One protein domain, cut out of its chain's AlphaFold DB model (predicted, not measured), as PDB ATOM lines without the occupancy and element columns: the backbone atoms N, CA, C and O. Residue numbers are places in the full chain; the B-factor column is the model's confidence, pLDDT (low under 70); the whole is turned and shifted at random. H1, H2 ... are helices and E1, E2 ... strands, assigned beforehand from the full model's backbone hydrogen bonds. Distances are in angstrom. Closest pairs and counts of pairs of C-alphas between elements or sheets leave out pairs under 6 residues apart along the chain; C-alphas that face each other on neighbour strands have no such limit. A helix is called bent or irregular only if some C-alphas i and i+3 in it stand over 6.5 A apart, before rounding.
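AT A GLANCE: This is residues 2 to 123 of the 256 residues of an uncharacterized protein of Peptococcaceae bacterium (UniProt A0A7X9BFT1). A two-stranded hairpin, E1 and E2, sits with helices H4 and H5 at one end of an elongated body. One long kinked helix, H3, runs from there like a spine to the other end, where H1 packs on its residues 36 to 43, H2 packs on its residues 36 to 47, and H6 is near H2 and H3. The printed part has 122 residues, with six named helices and two named strands in the order H1 H2 H3 H4 H5 E1 E2 H6; it is mostly helix, and the strands are antiparallel. The whole is compact, with a radius of gyration of the C-alphas of 15.8 A and spans of 46 by 28 by 25 A.

HOW THE PARTS SIT: E1, residues 94 to 99, and E2, residues 102 to 107, form an antiparallel hairpin with N 97 and O 104 2.8 A apart and N 95 and O 106 2.9 A apart. H3, residues 30 to 55, comes closest to E2 at the C-alphas of Glu 52 and Phe 104, 5.8 A. H4, residues 58 to 72, comes closest to E2 at the C-alphas of Gln 61 and Tyr 103, 6.5 A. H5, residues 80 to 91, comes closest to E1 at the C-alphas of Thr 89 and Lys 95, 6.3 A. H4 and H5 only just touch, with 3 pairs of C-alphas within 8 A, closest Ile 60 and Leu 82, at a steep tilt of 66 degrees. H2, residues 14 to 24, is the hub, touching three helices. With residues 36 to 47 of H3 it forms a helical hairpin, at a shallow tilt of 22 degrees, opposite ways; the closest C-alphas, of Ala 14 and Gln 44, are 5.6 A apart. H1, residues 2 to 9, forms another with H2, the C-alphas of Leu 7 and Ile 17 being closest at 7.3 A. H6, residues 109 to 115, is close to H2 but not clearly touching, and is apart from H4 and H5. Every O i to N i+4 pair is within hydrogen-bond range in H1, H2 and H5, against 20 of 22 in H3, 9 of 11 in H4 and 0 of 3 in H6, where 3 of 4 O i to N i+3 pairs are.

IN THESE COORDINATES: H1 begins at C-alpha 2, (380.108, -269.913, 171.657). H3 is 35.5 A long, from C-alpha 30 at (379.107, -268.418, 155.116) to C-alpha 55, with a kink of 47 degrees near residue 49. H4 is 20.0 A long, and H6 ends at C-alpha 115, (386.303, -275.648, 153.619). H3, H4 and H6 are irregular: C-alphas 46 and 49 are 7.2 A apart, 66 and 69 are 8.0 A, and 111 and 114 are 6.8 A, which is only just irregular.

THE WHOLE: The C-alphas of Ser 29 and Ser 66, the two farthest apart, are 46.0 A apart. The printed part has no cut and no long link; the link from H4 to H5 is short, the others tight. Mean pLDDT of the printed part is 94.9, and no printed residue is under 70.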
ATOM      1  N   SER A   2     379.620-269.970 170.260       86.62
ATOM      2  CA  SER A   2     380.108-269.913 171.657       86.62
ATOM      3  C   SER A   2     381.103-271.022 172.034       86.62
ATOM      4  O   SER A   2     382.120-270.740 172.654       86.62
ATOM      5  N   GLU A   3     380.845-272.265 171.615       87.44
ATOM      6  CA  GLU A   3     381.746-273.406 171.861       87.44
ATOM      7  C   GLU A   3     383.102-273.243 171.162       87.44
ATOM      8  O   GLU A   3     384.138-273.585 171.721       87.44
ATOM      9  N   PHE A   4     383.111-272.665 169.958       88.75
ATOM     10  CA  PHE A   4     384.347-272.380 169.233       88.75
ATOM     11  C   PHE A   4     385.158-271.276 169.915       88.75
ATOM     12  O   PHE A   4     386.370-271.393 170.058       88.75
ATOM     13  N   GLU A   5     384.494-270.215 170.373       87.06
ATOM     14  CA  GLU A   5     385.152-269.140 171.117       87.06
ATOM     15  C   GLU A   5     385.769-269.647 172.426       87.06
ATOM     16  O   GLU A   5     386.864-269.226 172.795       87.06
ATOM     17  N   GLU A   6     385.091-270.558 173.127       88.12
ATOM     18  CA  GLU A   6     385.628-271.213 174.320       88.12
ATOM     19  C   GLU A   6     386.829-272.104 173.982       88.12
ATOM     20  O   GLU A   6     387.861-272.007 174.650       88.12
ATOM     21  N   LEU A   7     386.743-272.884 172.899       88.31
ATOM     22  CA  LEU A   7     387.838-273.722 172.412       88.31
ATOM     23  C   LEU A   7     389.094-272.884 172.124       88.31
ATOM     24  O   LEU A   7     390.166-273.178 172.654       88.31
ATOM     25  N   VAL A   8     388.954-271.783 171.379       83.69
ATOM     26  CA  VAL A   8     390.059-270.855 171.077       83.69
ATOM     27  C   VAL A   8     390.625-270.213 172.355       83.69
ATOM     28  O   VAL A   8     391.843-270.110 172.505       83.69
ATOM     29  N   ARG A   9     389.771-269.815 173.312       83.38
ATOM     30  CA  ARG A   9     390.201-269.222 174.599       83.38
ATOM     31  C   ARG A   9     390.922-270.204 175.515       83.38
ATOM     32  O   ARG A   9     391.734-269.770 176.326       83.38
ATOM     33  N   SER A  10     390.625-271.494 175.401       82.69
ATOM     34  CA  SER A  10     391.254-272.549 176.201       82.69
ATOM     35  C   SER A  10     392.667-272.930 175.738       82.69
ATOM     36  O   SER A  10     393.259-273.840 176.308       82.69
ATOM     37  N   GLU A  11     393.208-272.234 174.729       77.38
ATOM     38  CA  GLU A  11     394.483-272.564 174.074       77.38
ATOM     39  C   GLU A  11     394.505-273.988 173.496       77.38
ATOM     40  O   GLU A  11     395.532-274.669 173.515       77.38
ATOM     41  N   ALA A  12     393.351-274.438 172.986       84.00
ATOM     42  CA  ALA A  12     393.239-275.700 172.267       84.00
ATOM     43  C   ALA A  12     394.195-275.734 171.073       84.00
ATOM     44  O   ALA A  12     394.404-274.717 170.405       84.00
ATOM     45  N   LYS A  13     394.737-276.922 170.792       90.06
ATOM     46  CA  LYS A  13     395.732-277.088 169.733       90.06
ATOM     47  C   LYS A  13     395.114-276.936 168.346       90.06
ATOM     48  O   LYS A  13     393.951-277.287 168.139       90.06
ATOM     49  N   ALA A  14     395.917-276.567 167.353       92.88
ATOM     50  CA  ALA A  14     395.495-276.454 165.957       92.88
ATOM     51  C   ALA A  14     394.820-277.737 165.428       92.88
ATOM     52  O   ALA A  14     393.865-277.656 164.662       92.88
ATOM     53  N   GLU A  15     395.251-278.926 165.877       94.88
ATOM     54  CA  GLU A  15     394.582-280.205 165.561       94.88
ATOM     55  C   GLU A  15     393.143-280.279 166.099       94.88
ATOM     56  O   GLU A  15     392.233-280.697 165.382       94.88
ATOM     57  N   GLU A  16     392.919-279.856 167.344       94.75
ATOM     58  CA  GLU A  16     391.602-279.886 167.991       94.75
ATOM     59  C   GLU A  16     390.655-278.888 167.325       94.75
ATOM     60  O   GLU A  16     389.512-279.226 167.004       94.75
ATOM     61  N   ILE A  17     391.158-277.686 167.032       95.19
ATOM     62  CA  ILE A  17     390.411-276.664 166.299       95.19
ATOM     63  C   ILE A  17     390.084-277.160 164.888       95.19
ATOM     64  O   ILE A  17     388.931-277.088 164.471       95.19
ATOM     65  N   ALA A  18     391.045-277.736 164.163       96.12
ATOM     66  CA  ALA A  18     390.808-278.271 162.824       96.12
ATOM     67  C   ALA A  18     389.754-279.390 162.817       96.12
ATOM     68  O   ALA A  18     388.916-279.452 161.905       96.12
ATOM     69  N   GLY A  19     389.772-280.254 163.839       96.12
ATOM     70  CA  GLY A  19     388.750-281.269 164.074       96.12
ATOM     71  C   GLY A  19     387.372-280.651 164.312       96.12
ATOM     72  O   GLY A  19     386.407-281.045 163.654       96.12
ATOM     73  N   PHE A  20     387.293-279.636 165.176       96.38
ATOM     74  CA  PHE A  20     386.057-278.906 165.450       96.38
ATOM     75  C   PHE A  20     385.487-278.263 164.180       96.38
ATOM     76  O   PHE A  20     384.318-278.493 163.864       96.38
ATOM     77  N   VAL A  21     386.301-277.521 163.417       96.88
ATOM     78  CA  VAL A  21     385.868-276.891 162.159       96.88
ATOM     79  C   VAL A  21     385.341-277.949 161.193       96.88
ATOM     80  O   VAL A  21     384.223-277.828 160.704       96.88
ATOM     81  N   SER A  22     386.084-279.038 160.976       95.94
ATOM     82  CA  SER A  22     385.673-280.096 160.038       95.94
ATOM     83  C   SER A  22     384.336-280.750 160.405       95.94
ATOM     84  O   SER A  22     383.591-281.149 159.514       95.94
ATOM     85  N   GLN A  23     384.025-280.868 161.697       96.00
ATOM     86  CA  GLN A  23     382.784-281.487 162.174       96.00
ATOM     87  C   GLN A  23     381.579-280.542 162.135       96.00
ATOM     88  O   GLN A  23     380.458-281.010 161.946       96.00
ATOM     89  N   HIS A  24     381.798-279.236 162.308       96.00
ATOM     90  CA  HIS A  24     380.719-278.274 162.548       96.00
ATOM     91  C   HIS A  24     380.498-277.279 161.411       96.00
ATOM     92  O   HIS A  24     379.478-276.601 161.416       96.00
ATOM     93  N   ILE A  25     381.413-277.173 160.441       97.06
ATOM     94  CA  ILE A  25     381.305-276.178 159.364       97.06
ATOM     95  C   ILE A  25     380.088-276.416 158.456       97.06
ATOM     96  O   ILE A  25     379.496-275.470 157.937       97.06
ATOM     97  N   ALA A  26     379.680-277.676 158.286       95.12
ATOM     98  CA  ALA A  26     378.536-278.032 157.461       95.12
ATOM     99  C   ALA A  26     377.224-277.536 158.094       95.12
ATOM    100  O   ALA A  26     376.844-277.958 159.183       95.12
ATOM    101  N   GLY A  27     376.504-276.669 157.378       92.00
ATOM    102  CA  GLY A  27     375.226-276.103 157.826       92.00
ATOM    103  C   GLY A  27     375.335-274.757 158.545       92.00
ATOM    104  O   GLY A  27     374.303-274.200 158.919       92.00
ATOM    105  N   LEU A  28     376.546-274.216 158.706       96.81
ATOM    106  CA  LEU A  28     376.742-272.830 159.129       96.81
ATOM    107  C   LEU A  28     376.417-271.850 157.998       96.81
ATOM    108  O   LEU A  28     376.399-272.209 156.820       96.81
ATOM    109  N   SER A  29     376.177-270.592 158.372       97.69
ATOM    110  CA  SER A  29     376.208-269.494 157.407       97.69
ATOM    111  C   SER A  29     377.632-269.307 156.870       97.69
ATOM    112  O   SER A  29     378.597-269.630 157.565       97.69
ATOM    113  N   GLU A  30     377.781-268.736 155.672       97.56
ATOM    114  CA  GLU A  30     379.107-268.418 155.116       97.56
ATOM    115  C   GLU A  30     379.934-267.533 156.060       97.56
ATOM    116  O   GLU A  30     381.140-267.720 156.188       97.56
ATOM    117  N   ALA A  31     379.282-266.604 156.769       96.19
ATOM    118  CA  ALA A  31     379.937-265.724 157.731       96.19
ATOM    119  C   ALA A  31     380.481-266.494 158.948       96.19
ATOM    120  O   ALA A  31     381.644-266.323 159.317       96.19
ATOM    121  N   ASP A  32     379.672-267.376 159.542       97.19
ATOM    122  CA  ASP A  32     380.092-268.191 160.688       97.19
ATOM    123  C   ASP A  32     381.173-269.206 160.283       97.19
ATOM    124  O   ASP A  32     382.154-269.394 161.003       97.19
ATOM    125  N   ALA A  33     381.032-269.827 159.108       98.12
ATOM    126  CA  ALA A  33     382.038-270.723 158.545       98.12
ATOM    127  C   ALA A  33     383.368-269.993 158.307       98.12
ATOM    128  O   ALA A  33     384.422-270.500 158.694       98.12
ATOM    129  N   SER A  34     383.326-268.781 157.745       98.00
ATOM    130  CA  SER A  34     384.512-267.935 157.589       98.00
ATOM    131  C   SER A  34     385.157-267.592 158.930       98.00
ATOM    132  O   SER A  34     386.381-267.619 159.040       98.00
ATOM    133  N   GLN A  35     384.367-267.318 159.974       96.31
ATOM    134  CA  GLN A  35     384.899-267.069 161.316       96.31
ATOM    135  C   GLN A  35     385.617-268.301 161.888       96.31
ATOM    136  O   GLN A  35     386.693-268.159 162.469       96.31
ATOM    137  N   LEU A  36     385.067-269.506 161.693       97.31
ATOM    138  CA  LEU A  36     385.729-270.746 162.111       97.31
ATOM    139  C   LEU A  36     387.066-270.958 161.394       97.31
ATOM    140  O   LEU A  36     388.069-271.296 162.022       97.31
ATOM    141  N   VAL A  37     387.082-270.752 160.077       97.94
ATOM    142  CA  VAL A  37     388.277-270.949 159.250       97.94
ATOM    143  C   VAL A  37     389.366-269.926 159.584       97.94
ATOM    144  O   VAL A  37     390.522-270.313 159.738       97.94
ATOM    145  N   ASN A  38     389.003-268.657 159.782       96.69
ATOM    146  CA  ASN A  38     389.947-267.626 160.216       96.69
ATOM    147  C   ASN A  38     390.549-267.945 161.589       96.69
ATOM    148  O   ASN A  38     391.761-267.858 161.754       96.69
ATOM    149  N   GLY A  39     389.730-268.380 162.553       95.25
ATOM    150  CA  GLY A  39     390.230-268.753 163.878       95.25
ATOM    151  C   GLY A  39     391.178-269.960 163.853       95.25
ATOM    152  O   GLY A  39     392.127-270.012 164.634       95.25
ATOM    153  N   LEU A  40     390.968-270.915 162.937       97.31
ATOM    154  CA  LEU A  40     391.914-272.013 162.718       97.31
ATOM    155  C   LEU A  40     393.262-271.501 162.194       97.31
ATOM    156  O   LEU A  40     394.300-271.890 162.723       97.31
ATOM    157  N   GLU A  41     393.251-270.632 161.187       97.56
ATOM    158  CA  GLU A  41     394.475-270.065 160.615       97.56
ATOM    159  C   GLU A  41     395.252-269.230 161.636       97.56
ATOM    160  O   GLU A  41     396.463-269.398 161.774       97.56
ATOM    161  N   GLU A  42     394.562-268.391 162.410       95.50
ATOM    162  CA  GLU A  42     395.161-267.614 163.498       95.50
ATOM    163  C   GLU A  42     395.834-268.524 164.534       95.50
ATOM    164  O   GLU A  42     396.965-268.261 164.958       95.50
ATOM    165  N   MET A  43     395.186-269.634 164.915       95.12
ATOM    166  CA  MET A  43     395.802-270.593 165.833       95.12
ATOM    167  C   MET A  43     396.998-271.301 165.199       95.12
ATOM    168  O   MET A  43     398.032-271.452 165.848       95.12
ATOM    169  N   GLN A  44     396.904-271.697 163.928       97.12
ATOM    170  CA  GLN A  44     398.027-272.314 163.228       97.12
ATOM    171  C   GLN A  44     399.246-271.385 163.178       97.12
ATOM    172  O   GLN A  44     400.371-271.834 163.396       97.12
ATOM    173  N   GLN A  45     399.037-270.092 162.922       96.38
ATOM    174  CA  GLN A  45     400.101-269.090 162.942       96.38
ATOM    175  C   GLN A  45     400.704-268.939 164.347       96.38
ATOM    176  O   GLN A  45     401.927-268.903 164.485       96.38
ATOM    177  N   LYS A  46     399.871-268.920 165.400       94.88
ATOM    178  CA  LYS A  46     400.327-268.862 166.804       94.88
ATOM    179  C   LYS A  46     401.141-270.099 167.207       94.88
ATOM    180  O   LYS A  46     402.120-269.970 167.940       94.88
ATOM    181  N   GLU A  47     400.748-271.289 166.753       95.00
ATOM    182  CA  GLU A  47     401.391-272.561 167.110       95.00
ATOM    183  C   GLU A  47     402.601-272.935 166.256       95.00
ATOM    184  O   GLU A  47     403.395-273.781 166.680       95.00
ATOM    185  N   LEU A  48     402.772-272.319 165.083       96.56
ATOM    186  CA  LEU A  48     403.842-272.672 164.152       96.56
ATOM    187  C   LEU A  48     405.237-272.682 164.812       96.56
ATOM    188  O   LEU A  48     405.913-273.698 164.665       96.56
ATOM    189  N   PRO A  49     405.652-271.688 165.629       96.31
ATOM    190  CA  PRO A  49     406.970-271.715 166.277       96.31
ATOM    191  C   PRO A  49     407.175-272.906 167.227       96.31
ATOM    192  O   PRO A  49     408.283-273.432 167.369       96.31
ATOM    193  N   LEU A  50     406.105-273.358 167.890       93.25
ATOM    194  CA  LEU A  50     406.154-274.539 168.752       93.25
ATOM    195  C   LEU A  50     406.274-275.818 167.916       93.25
ATOM    196  O   LEU A  50     407.009-276.729 168.298       93.25
ATOM    197  N   MET A  51     405.578-275.886 166.776       94.81
ATOM    198  CA  MET A  51     405.707-277.003 165.843       94.81
ATOM    199  C   MET A  51     407.111-277.046 165.228       94.81
ATOM    200  O   MET A  51     407.732-278.102 165.231       94.81
ATOM    201  N   GLU A  52     407.654-275.913 164.778       96.69
ATOM    202  CA  GLU A  52     409.029-275.796 164.268       96.69
ATOM    203  C   GLU A  52     410.062-276.277 165.290       96.69
ATOM    204  O   GLU A  52     410.957-277.052 164.954       96.69
ATOM    205  N   SER A  53     409.895-275.900 166.562       96.38
ATOM    206  CA  SER A  53     410.795-276.325 167.643       96.38
ATOM    207  C   SER A  53     410.870-277.851 167.784       96.38
ATOM    208  O   SER A  53     411.956-278.383 167.999       96.38
ATOM    209  N   ALA A  54     409.748-278.558 167.604       95.38
ATOM    210  CA  ALA A  54     409.718-280.023 167.628       95.38
ATOM    211  C   ALA A  54     410.463-280.649 166.433       95.38
ATOM    212  O   ALA A  54     411.003-281.748 166.544       95.38
ATOM    213  N   TYR A  55     410.517-279.958 165.292       97.25
ATOM    214  CA  TYR A  55     411.288-280.407 164.133       97.25
ATOM    215  C   TYR A  55     412.782-280.140 164.302       97.25
ATOM    216  O   TYR A  55     413.583-280.962 163.866       97.25
ATOM    217  N   PHE A  56     413.180-279.040 164.943       96.31
ATOM    218  CA  PHE A  56     414.591-278.666 165.108       96.31
ATOM    219  C   PHE A  56     415.361-279.481 166.156       96.31
ATOM    220  O   PHE A  56     416.557-279.262 166.351       96.31
ATOM    221  N   GLU A  57     414.729-280.462 166.795       95.44
ATOM    222  CA  GLU A  57     415.449-281.462 167.577       95.44
ATOM    223  C   GLU A  57     416.352-282.312 166.666       95.44
ATOM    224  O   GLU A  57     415.886-282.926 165.705       95.44
ATOM    225  N   ASN A  58     417.651-282.400 166.981       94.38
ATOM    226  CA  ASN A  58     418.637-283.101 166.139       94.38
ATOM    227  C   ASN A  58     418.217-284.538 165.786       94.38
ATOM    228  O   ASN A  58     418.342-284.957 164.638       94.38
ATOM    229  N   ALA A  59     417.672-285.280 166.756       96.38
ATOM    230  CA  ALA A  59     417.204-286.646 166.531       96.38
ATOM    231  C   ALA A  59     416.041-286.702 165.524       96.38
ATOM    232  O   ALA A  59     415.975-287.624 164.713       96.38
ATOM    233  N   ILE A  60     415.142-285.714 165.539       97.31
ATOM    234  CA  ILE A  60     414.037-285.613 164.581       97.31
ATOM    235  C   ILE A  60     414.564-285.257 163.189       97.31
ATOM    236  O   ILE A  60     414.182-285.922 162.225       97.31
ATOM    237  N   GLN A  61     415.491-284.299 163.070       97.94
ATOM    238  CA  GLN A  61     416.136-283.968 161.790       97.94
ATOM    239  C   GLN A  61     416.809-285.191 161.151       97.94
ATOM    240  O   GLN A  61     416.581-285.472 159.976       97.94
ATOM    241  N   GLU A  62     417.585-285.964 161.918       96.81
ATOM    242  CA  GLU A  62     418.262-287.176 161.428       96.81
ATOM    243  C   GLU A  62     417.272-288.264 160.988       96.81
ATOM    244  O   GLU A  62     417.461-288.911 159.946       96.81
ATOM    245  N   LYS A  63     416.189-288.454 161.754       97.00
ATOM    246  CA  LYS A  63     415.113-289.392 161.410       97.00
ATOM    247  C   LYS A  63     414.409-288.978 160.119       97.00
ATOM    248  O   LYS A  63     414.200-289.830 159.253       97.00
ATOM    249  N   ILE A  64     414.073-287.693 159.966       97.12
ATOM    250  CA  ILE A  64     413.458-287.172 158.737       97.12
ATOM    251  C   ILE A  64     414.420-287.344 157.571       97.12
ATOM    252  O   ILE A  64     414.018-287.911 156.563       97.12
ATOM    253  N   HIS A  65     415.683-286.941 157.715       96.44
ATOM    254  CA  HIS A  65     416.692-287.073 156.667       96.44
ATOM    255  C   HIS A  65     416.789-288.511 156.142       96.44
ATOM    256  O   HIS A  65     416.718-288.752 154.937       96.44
ATOM    257  N   SER A  66     416.860-289.479 157.058       95.44
ATOM    258  CA  SER A  66     416.962-290.904 156.729       95.44
ATOM    259  C   SER A  66     415.709-291.454 156.036       95.44
ATOM    260  O   SER A  66     415.806-292.371 155.220       95.44
ATOM    261  N   ALA A  67     414.531-290.912 156.354       95.69
ATOM    262  CA  ALA A  67     413.242-291.366 155.834       95.69
ATOM    263  C   ALA A  67     412.667-290.472 154.717       95.69
ATOM    264  O   ALA A  67     411.594-290.774 154.195       95.69
ATOM    265  N   TYR A  68     413.350-289.389 154.333       94.62
ATOM    266  CA  TYR A  68     412.760-288.301 153.550       94.62
ATOM    267  C   TYR A  68     412.191-288.769 152.209       94.62
ATOM    268  O   TYR A  68     411.046-288.464 151.889       94.62
ATOM    269  N   SER A  69     412.943-289.584 151.463       92.31
ATOM    270  CA  SER A  69     412.499-290.136 150.175       92.31
ATOM    271  C   SER A  69     411.227-290.983 150.298       92.31
ATOM    272  O   SER A  69     410.368-290.944 149.419       92.31
ATOM    273  N   ALA A  70     411.076-291.722 151.399       93.38
ATOM    274  CA  ALA A  70     409.883-292.506 151.676       93.38
ATOM    275  C   ALA A  70     408.699-291.601 152.049       93.38
ATOM    276  O   ALA A  70     407.601-291.825 151.540       93.38
ATOM    277  N   ILE A  71     408.939-290.569 152.867       93.38
ATOM    278  CA  ILE A  71     407.929-289.587 153.292       93.38
ATOM    279  C   ILE A  71     407.353-288.845 152.082       93.38
ATOM    280  O   ILE A  71     406.136-288.805 151.919       93.38
ATOM    281  N   VAL A  72     408.202-288.318 151.189       90.88
ATOM    282  CA  VAL A  72     407.735-287.604 149.982       90.88
ATOM    283  C   VAL A  72     407.045-288.527 148.976       90.88
ATOM    284  O   VAL A  72     406.194-288.081 148.216       90.88
ATOM    285  N   ALA A  73     407.355-289.828 148.999       92.69
ATOM    286  CA  ALA A  73     406.640-290.847 148.230       92.69
ATOM    287  C   ALA A  73     405.302-291.274 148.874       92.69
ATOM    288  O   ALA A  73     404.626-292.154 148.345       92.69
ATOM    289  N   GLY A  74     404.917-290.676 150.008       90.31
ATOM    290  CA  GLY A  74     403.664-290.953 150.709       90.31
ATOM    291  C   GLY A  74     403.699-292.171 151.634       90.31
ATOM    292  O   GLY A  74     402.642-292.624 152.075       90.31
ATOM    293  N   ASN A  75     404.880-292.715 151.940       92.62
ATOM    294  CA  ASN A  75     405.020-293.830 152.874       92.62
ATOM    295  C   ASN A  75     405.138-293.333 154.317       92.62
ATOM    296  O   ASN A  75     405.805-292.339 154.602       92.62
ATOM    297  N   GLU A  76     404.545-294.078 155.248       90.31
ATOM    298  CA  GLU A  76     404.686-293.788 156.671       90.31
ATOM    299  C   GLU A  76     406.084-294.184 157.184       90.31
ATOM    300  O   GLU A  76     406.572-295.282 156.877       90.31
ATOM    301  N   PRO A  77     406.733-293.337 158.003       92.25
ATOM    302  CA  PRO A  77     407.985-293.699 158.651       92.25
ATOM    303  C   PRO A  77     407.763-294.831 159.663       92.25
ATOM    304  O   PRO A  77     406.710-294.942 160.291       92.25
ATOM    305  N   GLN A  78     408.783-295.676 159.833       90.81
ATOM    306  CA  GLN A  78     408.743-296.800 160.778       90.81
ATOM    307  C   GLN A  78     408.940-296.356 162.232       90.81
ATOM    308  O   GLN A  78     408.435-297.001 163.148       90.81
ATOM    309  N   ASP A  79     409.682-295.266 162.444       95.62
ATOM    310  CA  ASP A  79     409.924-294.723 163.778       95.62
ATOM    311  C   ASP A  79     408.614-294.160 164.366       95.62
ATOM    312  O   ASP A  79     407.987-293.300 163.739       95.62
ATOM    313  N   PRO A  80     408.170-294.632 165.547       95.62
ATOM    314  CA  PRO A  80     406.852-294.302 166.083       95.62
ATOM    315  C   PRO A  80     406.725-292.835 166.504       95.62
ATOM    316  O   PRO A  80     405.646-292.261 166.377       95.62
ATOM    317  N   GLU A  81     407.812-292.224 166.977       95.62
ATOM    318  CA  GLU A  81     407.841-290.810 167.356       95.62
ATOM    319  C   GLU A  81     407.732-289.921 166.115       95.62
ATOM    320  O   GLU A  81     406.850-289.066 166.051       95.62
ATOM    321  N   LEU A  82     408.547-290.183 165.085       96.38
ATOM    322  CA  LEU A  82     408.460-289.456 163.821       96.38
ATOM    323  C   LEU A  82     407.086-289.647 163.163       96.38
ATOM    324  O   LEU A  82     406.502-288.692 162.656       96.38
ATOM    325  N   LYS A  83     406.533-290.864 163.202       96.62
ATOM    326  CA  LYS A  83     405.189-291.146 162.692       96.62
ATOM    327  C   LYS A  83     404.124-290.314 163.407       96.62
ATOM    328  O   LYS A  83     403.275-289.726 162.740       96.62
ATOM    329  N   ALA A  84     404.172-290.250 164.738       96.12
ATOM    330  CA  ALA A  84     403.238-289.453 165.526       96.12
ATOM    331  C   ALA A  84     403.381-287.950 165.238       96.12
ATOM    332  O   ALA A  84     402.369-287.267 165.085       96.12
ATOM    333  N   LEU A  85     404.615-287.451 165.097       96.56
ATOM    334  CA  LEU A  85     404.881-286.056 164.747       96.56
ATOM    335  C   LEU A  85     404.306-285.702 163.370       96.56
ATOM    336  O   LEU A  85     403.534-284.758 163.271       96.56
ATOM    337  N   LEU A  86     404.603-286.485 162.325       96.62
ATOM    338  CA  LEU A  86     404.082-286.226 160.976       96.62
ATOM    339  C   LEU A  86     402.551-286.323 160.912       96.62
ATOM    340  O   LEU A  86     401.917-285.538 160.205       96.62
ATOM    341  N   ALA A  87     401.952-287.263 161.650       96.00
ATOM    342  CA  ALA A  87     400.499-287.381 161.744       96.00
ATOM    343  C   ALA A  87     399.881-286.132 162.387       96.00
ATOM    344  O   ALA A  87     398.959-285.555 161.812       96.00
ATOM    345  N   ARG A  88     400.431-285.673 163.519       95.50
ATOM    346  CA  ARG A  88     400.006-284.430 164.173       95.50
ATOM    347  C   ARG A  88     400.165-283.229 163.241       95.50
ATOM    348  O   ARG A  88     399.208-282.487 163.066       95.50
ATOM    349  N   THR A  89     401.322-283.072 162.595       96.69
ATOM    350  CA  THR A  89     401.589-281.998 161.621       96.69
ATOM    351  C   THR A  89     400.500-281.947 160.549       96.69
ATOM    352  O   THR A  89     399.875-280.905 160.358       96.69
ATOM    353  N   LYS A  90     400.197-283.090 159.921       96.56
ATOM    354  CA  LYS A  90     399.158-283.194 158.889       96.56
ATOM    355  C   LYS A  90     397.757-282.895 159.430       96.56
ATOM    356  O   LYS A  90     397.000-282.161 158.798       96.56
ATOM    357  N   ASN A  91     397.390-283.455 160.582       96.31
ATOM    358  CA  ASN A  91     396.061-283.264 161.172       96.31
ATOM    359  C   ASN A  91     395.829-281.821 161.642       96.31
ATOM    360  O   ASN A  91     394.702-281.333 161.594       96.31
ATOM    361  N   SER A  92     396.895-281.133 162.050       96.50
ATOM    362  CA  SER A  92     396.888-279.708 162.378       96.50
ATOM    363  C   SER A  92     396.867-278.790 161.151       96.50
ATOM    364  O   SER A  92     396.760-277.584 161.336       96.50
ATOM    365  N   GLY A  93     396.949-279.315 159.921       97.50
ATOM    366  CA  GLY A  93     396.957-278.522 158.686       97.50
ATOM    367  C   GLY A  93     398.304-277.870 158.359       97.50
ATOM    368  O   GLY A  93     398.345-276.815 157.732       97.50
ATOM    369  N   TYR A  94     399.401-278.498 158.778       98.12
ATOM    370  CA  TYR A  94     400.752-278.178 158.332       98.12
ATOM    371  C   TYR A  94     401.267-279.258 157.374       98.12
ATOM    372  O   TYR A  94     400.778-280.391 157.353       98.12
ATOM    373  N   LYS A  95     402.333-278.939 156.642       96.56
ATOM    374  CA  LYS A  95     403.095-279.899 155.837       96.56
ATOM    375  C   LYS A  95     404.590-279.744 156.046       96.56
ATOM    376  O   LYS A  95     405.060-278.709 156.508       96.56
ATOM    377  N   LEU A  96     405.321-280.803 155.715       96.19
ATOM    378  CA  LEU A  96     406.775-280.827 155.771       96.19
ATOM    379  C   LEU A  96     407.370-280.095 154.566       96.19
ATOM    380  O   LEU A  96     407.070-280.447 153.428       96.19
ATOM    381  N   GLU A  97     408.270-279.160 154.833       94.88
ATOM    382  CA  GLU A  97     409.120-278.490 153.853       94.88
ATOM    383  C   GLU A  97     410.599-278.702 154.218       94.88
ATOM    384  O   GLU A  97     410.943-279.145 155.320       94.88
ATOM    385  N   THR A  98     411.495-278.427 153.274       93.62
ATOM    386  CA  THR A  98     412.933-278.416 153.513       93.62
ATOM    387  C   THR A  98     413.615-277.239 152.831       93.62
ATOM    388  O   THR A  98     413.251-276.867 151.722       93.62
ATOM    389  N   ALA A  99     414.660-276.691 153.444       90.75
ATOM    390  CA  ALA A  99     415.590-275.746 152.828       90.75
ATOM    391  C   ALA A  99     416.995-275.986 153.379       90.75
ATOM    392  O   ALA A  99     417.144-276.298 154.555       90.75
ATOM    393  N   GLU A 100     418.007-275.937 152.510       87.94
ATOM    394  CA  GLU A 100     419.412-276.203 152.869       87.94
ATOM    395  C   GLU A 100     419.651-277.499 153.684       87.94
ATOM    396  O   GLU A 100     420.575-277.592 154.487       87.94
ATOM    397  N   GLY A 101     418.817-278.530 153.484       90.38
ATOM    398  CA  GLY A 101     418.906-279.803 154.215       90.38
ATOM    399  C   GLY A 101     418.295-279.790 155.620       90.38
ATOM    400  O   GLY A 101     418.335-280.813 156.299       90.38
ATOM    401  N   VAL A 102     417.701-278.671 156.036       95.25
ATOM    402  CA  VAL A 102     416.889-278.547 157.251       95.25
ATOM    403  C   VAL A 102     415.436-278.843 156.905       95.25
ATOM    404  O   VAL A 102     414.950-278.415 155.859       95.25
ATOM    405  N   TYR A 103     414.738-279.573 157.770       96.69
ATOM    406  CA  TYR A 103     413.326-279.922 157.612       96.69
ATOM    407  C   TYR A 103     412.464-279.161 158.616       96.69
ATOM    408  O   TYR A 103     412.794-279.124 159.799       96.69
ATOM    409  N   PHE A 104     411.355-278.579 158.181       96.88
ATOM    410  CA  PHE A 104     410.495-277.780 159.053       96.88
ATOM    411  C   PHE A 104     409.041-277.812 158.574       96.88
ATOM    412  O   PHE A 104     408.781-278.077 157.399       96.88
ATOM    413  N   PRO A 105     408.072-277.596 159.475       97.38
ATOM    414  CA  PRO A 105     406.676-277.480 159.103       97.38
ATOM    415  C   PRO A 105     406.397-276.095 158.505       97.38
ATOM    416  O   PRO A 105     406.950-275.094 158.944       97.38
ATOM    417  N   ILE A 106     405.478-276.034 157.548       97.44
ATOM    418  CA  ILE A 106     404.821-274.800 157.103       97.44
ATOM    419  C   ILE A 106     403.310-275.009 157.134       97.44
ATOM    420  O   ILE A 106     402.844-276.151 157.119       97.44
ATOM    421  N   ILE A 107     402.523-273.930 157.166       98.19
ATOM    422  CA  ILE A 107     401.067-274.040 157.011       98.19
ATOM    423  C   ILE A 107     400.762-274.600 155.619       98.19
ATOM    424  O   ILE A 107     401.248-274.091 154.608       98.19
ATOM    425  N   ASP A 108     399.952-275.654 155.573       98.06
ATOM    426  CA  ASP A 108     399.472-276.235 154.329       98.06
ATOM    427  C   ASP A 108     398.150-275.575 153.948       98.06
ATOM    428  O   ASP A 108     397.084-276.001 154.385       98.06
ATOM    429  N   TYR A 109     398.187-274.524 153.129       98.00
ATOM    430  CA  TYR A 109     396.947-273.853 152.745       98.00
ATOM    431  C   TYR A 109     396.051-274.733 151.858       98.00
ATOM    432  O   TYR A 109     394.837-274.534 151.832       98.00
ATOM    433  N   SER A 110     396.592-275.784 151.227       97.62
ATOM    434  CA  SER A 110     395.779-276.780 150.517       97.62
ATOM    435  C   SER A 110     394.842-277.554 151.464       97.62
ATOM    436  O   SER A 110     393.766-277.999 151.049       97.62
ATOM    437  N   PHE A 111     395.174-277.629 152.762       98.12
ATOM    438  CA  PHE A 111     394.312-278.191 153.804       98.12
ATOM    439  C   PHE A 111     392.950-277.496 153.874       98.12
ATOM    440  O   PHE A 111     391.956-278.127 154.237       98.12
ATOM    441  N   TYR A 112     392.884-276.215 153.509       98.31
ATOM    442  CA  TYR A 112     391.669-275.407 153.557       98.31
ATOM    443  C   TYR A 112     390.724-275.656 152.380       98.31
ATOM    444  O   TYR A 112     389.557-275.269 152.451       98.31
ATOM    445  N   ASN A 113     391.158-276.370 151.334       97.69
ATOM    446  CA  ASN A 113     390.326-276.662 150.162       97.69
ATOM    447  C   ASN A 113     389.020-277.386 150.522       97.69
ATOM    448  O   ASN A 113     387.991-277.165 149.890       97.69
ATOM    449  N   LYS A 114     389.020-278.200 151.585       97.25
ATOM    450  CA  LYS A 114     387.807-278.867 152.096       97.25
ATOM    451  C   LYS A 114     386.777-277.907 152.705       97.25
ATOM    452  O   LYS A 114     385.624-278.293 152.858       97.25
ATOM    453  N   TYR A 115     387.179-276.687 153.065       97.44
ATOM    454  CA  TYR A 115     386.303-275.648 153.619       97.44
ATOM    455  C   TYR A 115     385.846-274.633 152.564       97.44
ATOM    456  O   TYR A 115     384.933-273.851 152.816       97.44
ATOM    457  N   ARG A 116     386.458-274.665 151.376       96.69
ATOM    458  CA  ARG A 116     386.331-273.660 150.315       96.69
ATOM    459  C   ARG A 116     384.892-273.349 149.900       96.69
ATOM    460  O   ARG A 116     384.594-272.211 149.559       96.69
ATOM    461  N   ASP A 117     384.010-274.343 149.911       97.19
ATOM    462  CA  ASP A 117     382.616-274.185 149.478       97.19
ATOM    463  C   ASP A 117     381.646-273.818 150.612       97.19
ATOM    464  O   ASP A 117     380.455-273.660 150.363       97.19
ATOM    465  N   TYR A 118     382.147-273.667 151.841       98.25
ATOM    466  CA  TYR A 118     381.349-273.255 153.000       98.25
ATOM    467  C   TYR A 118     381.578-271.800 153.404       98.25
ATOM    468  O   TYR A 118     380.780-271.251 154.154       98.25
ATOM    469  N   VAL A 119     382.685-271.200 152.970       98.50
ATOM    470  CA  VAL A 119     383.112-269.863 153.386       98.50
ATOM    471  C   VAL A 119     382.643-268.789 152.410       98.50
ATOM    472  O   VAL A 119     382.319-269.069 151.256       98.50
ATOM    473  N   ALA A 120     382.657-267.543 152.878       98.25
ATOM    474  CA  ALA A 120     382.341-266.379 152.061       98.25
ATOM    475  C   ALA A 120     383.273-266.253 150.827       98.25
ATOM    476  O   ALA A 120     384.421-266.722 150.863       98.25
ATOM    477  N   PRO A 121     382.816-265.609 149.731       98.50
ATOM    478  CA  PRO A 121     383.568-265.522 148.474       98.50
ATOM    479  C   PRO A 121     384.977-264.926 148.592       98.50
ATOM    480  O   PRO A 121     385.883-265.354 147.875       98.50
ATOM    481  N   ASP A 122     385.173-263.968 149.498       98.44
ATOM    482  CA  ASP A 122     386.475-263.361 149.762       98.44
ATOM    483  C   ASP A 122     387.432-264.381 150.387       98.44
ATOM    484  O   ASP A 122     388.505-264.634 149.848       98.44
ATOM    485  N   LEU A 123     387.031-265.068 151.458       98.56
ATOM    486  CA  LEU A 123     387.885-266.068 152.096       98.56
ATOM    487  C   LEU A 123     388.163-267.258 151.168       98.56
ATOM    488  O   LEU A 123     389.267-267.797 151.167       98.56
TER     489      LEU A 123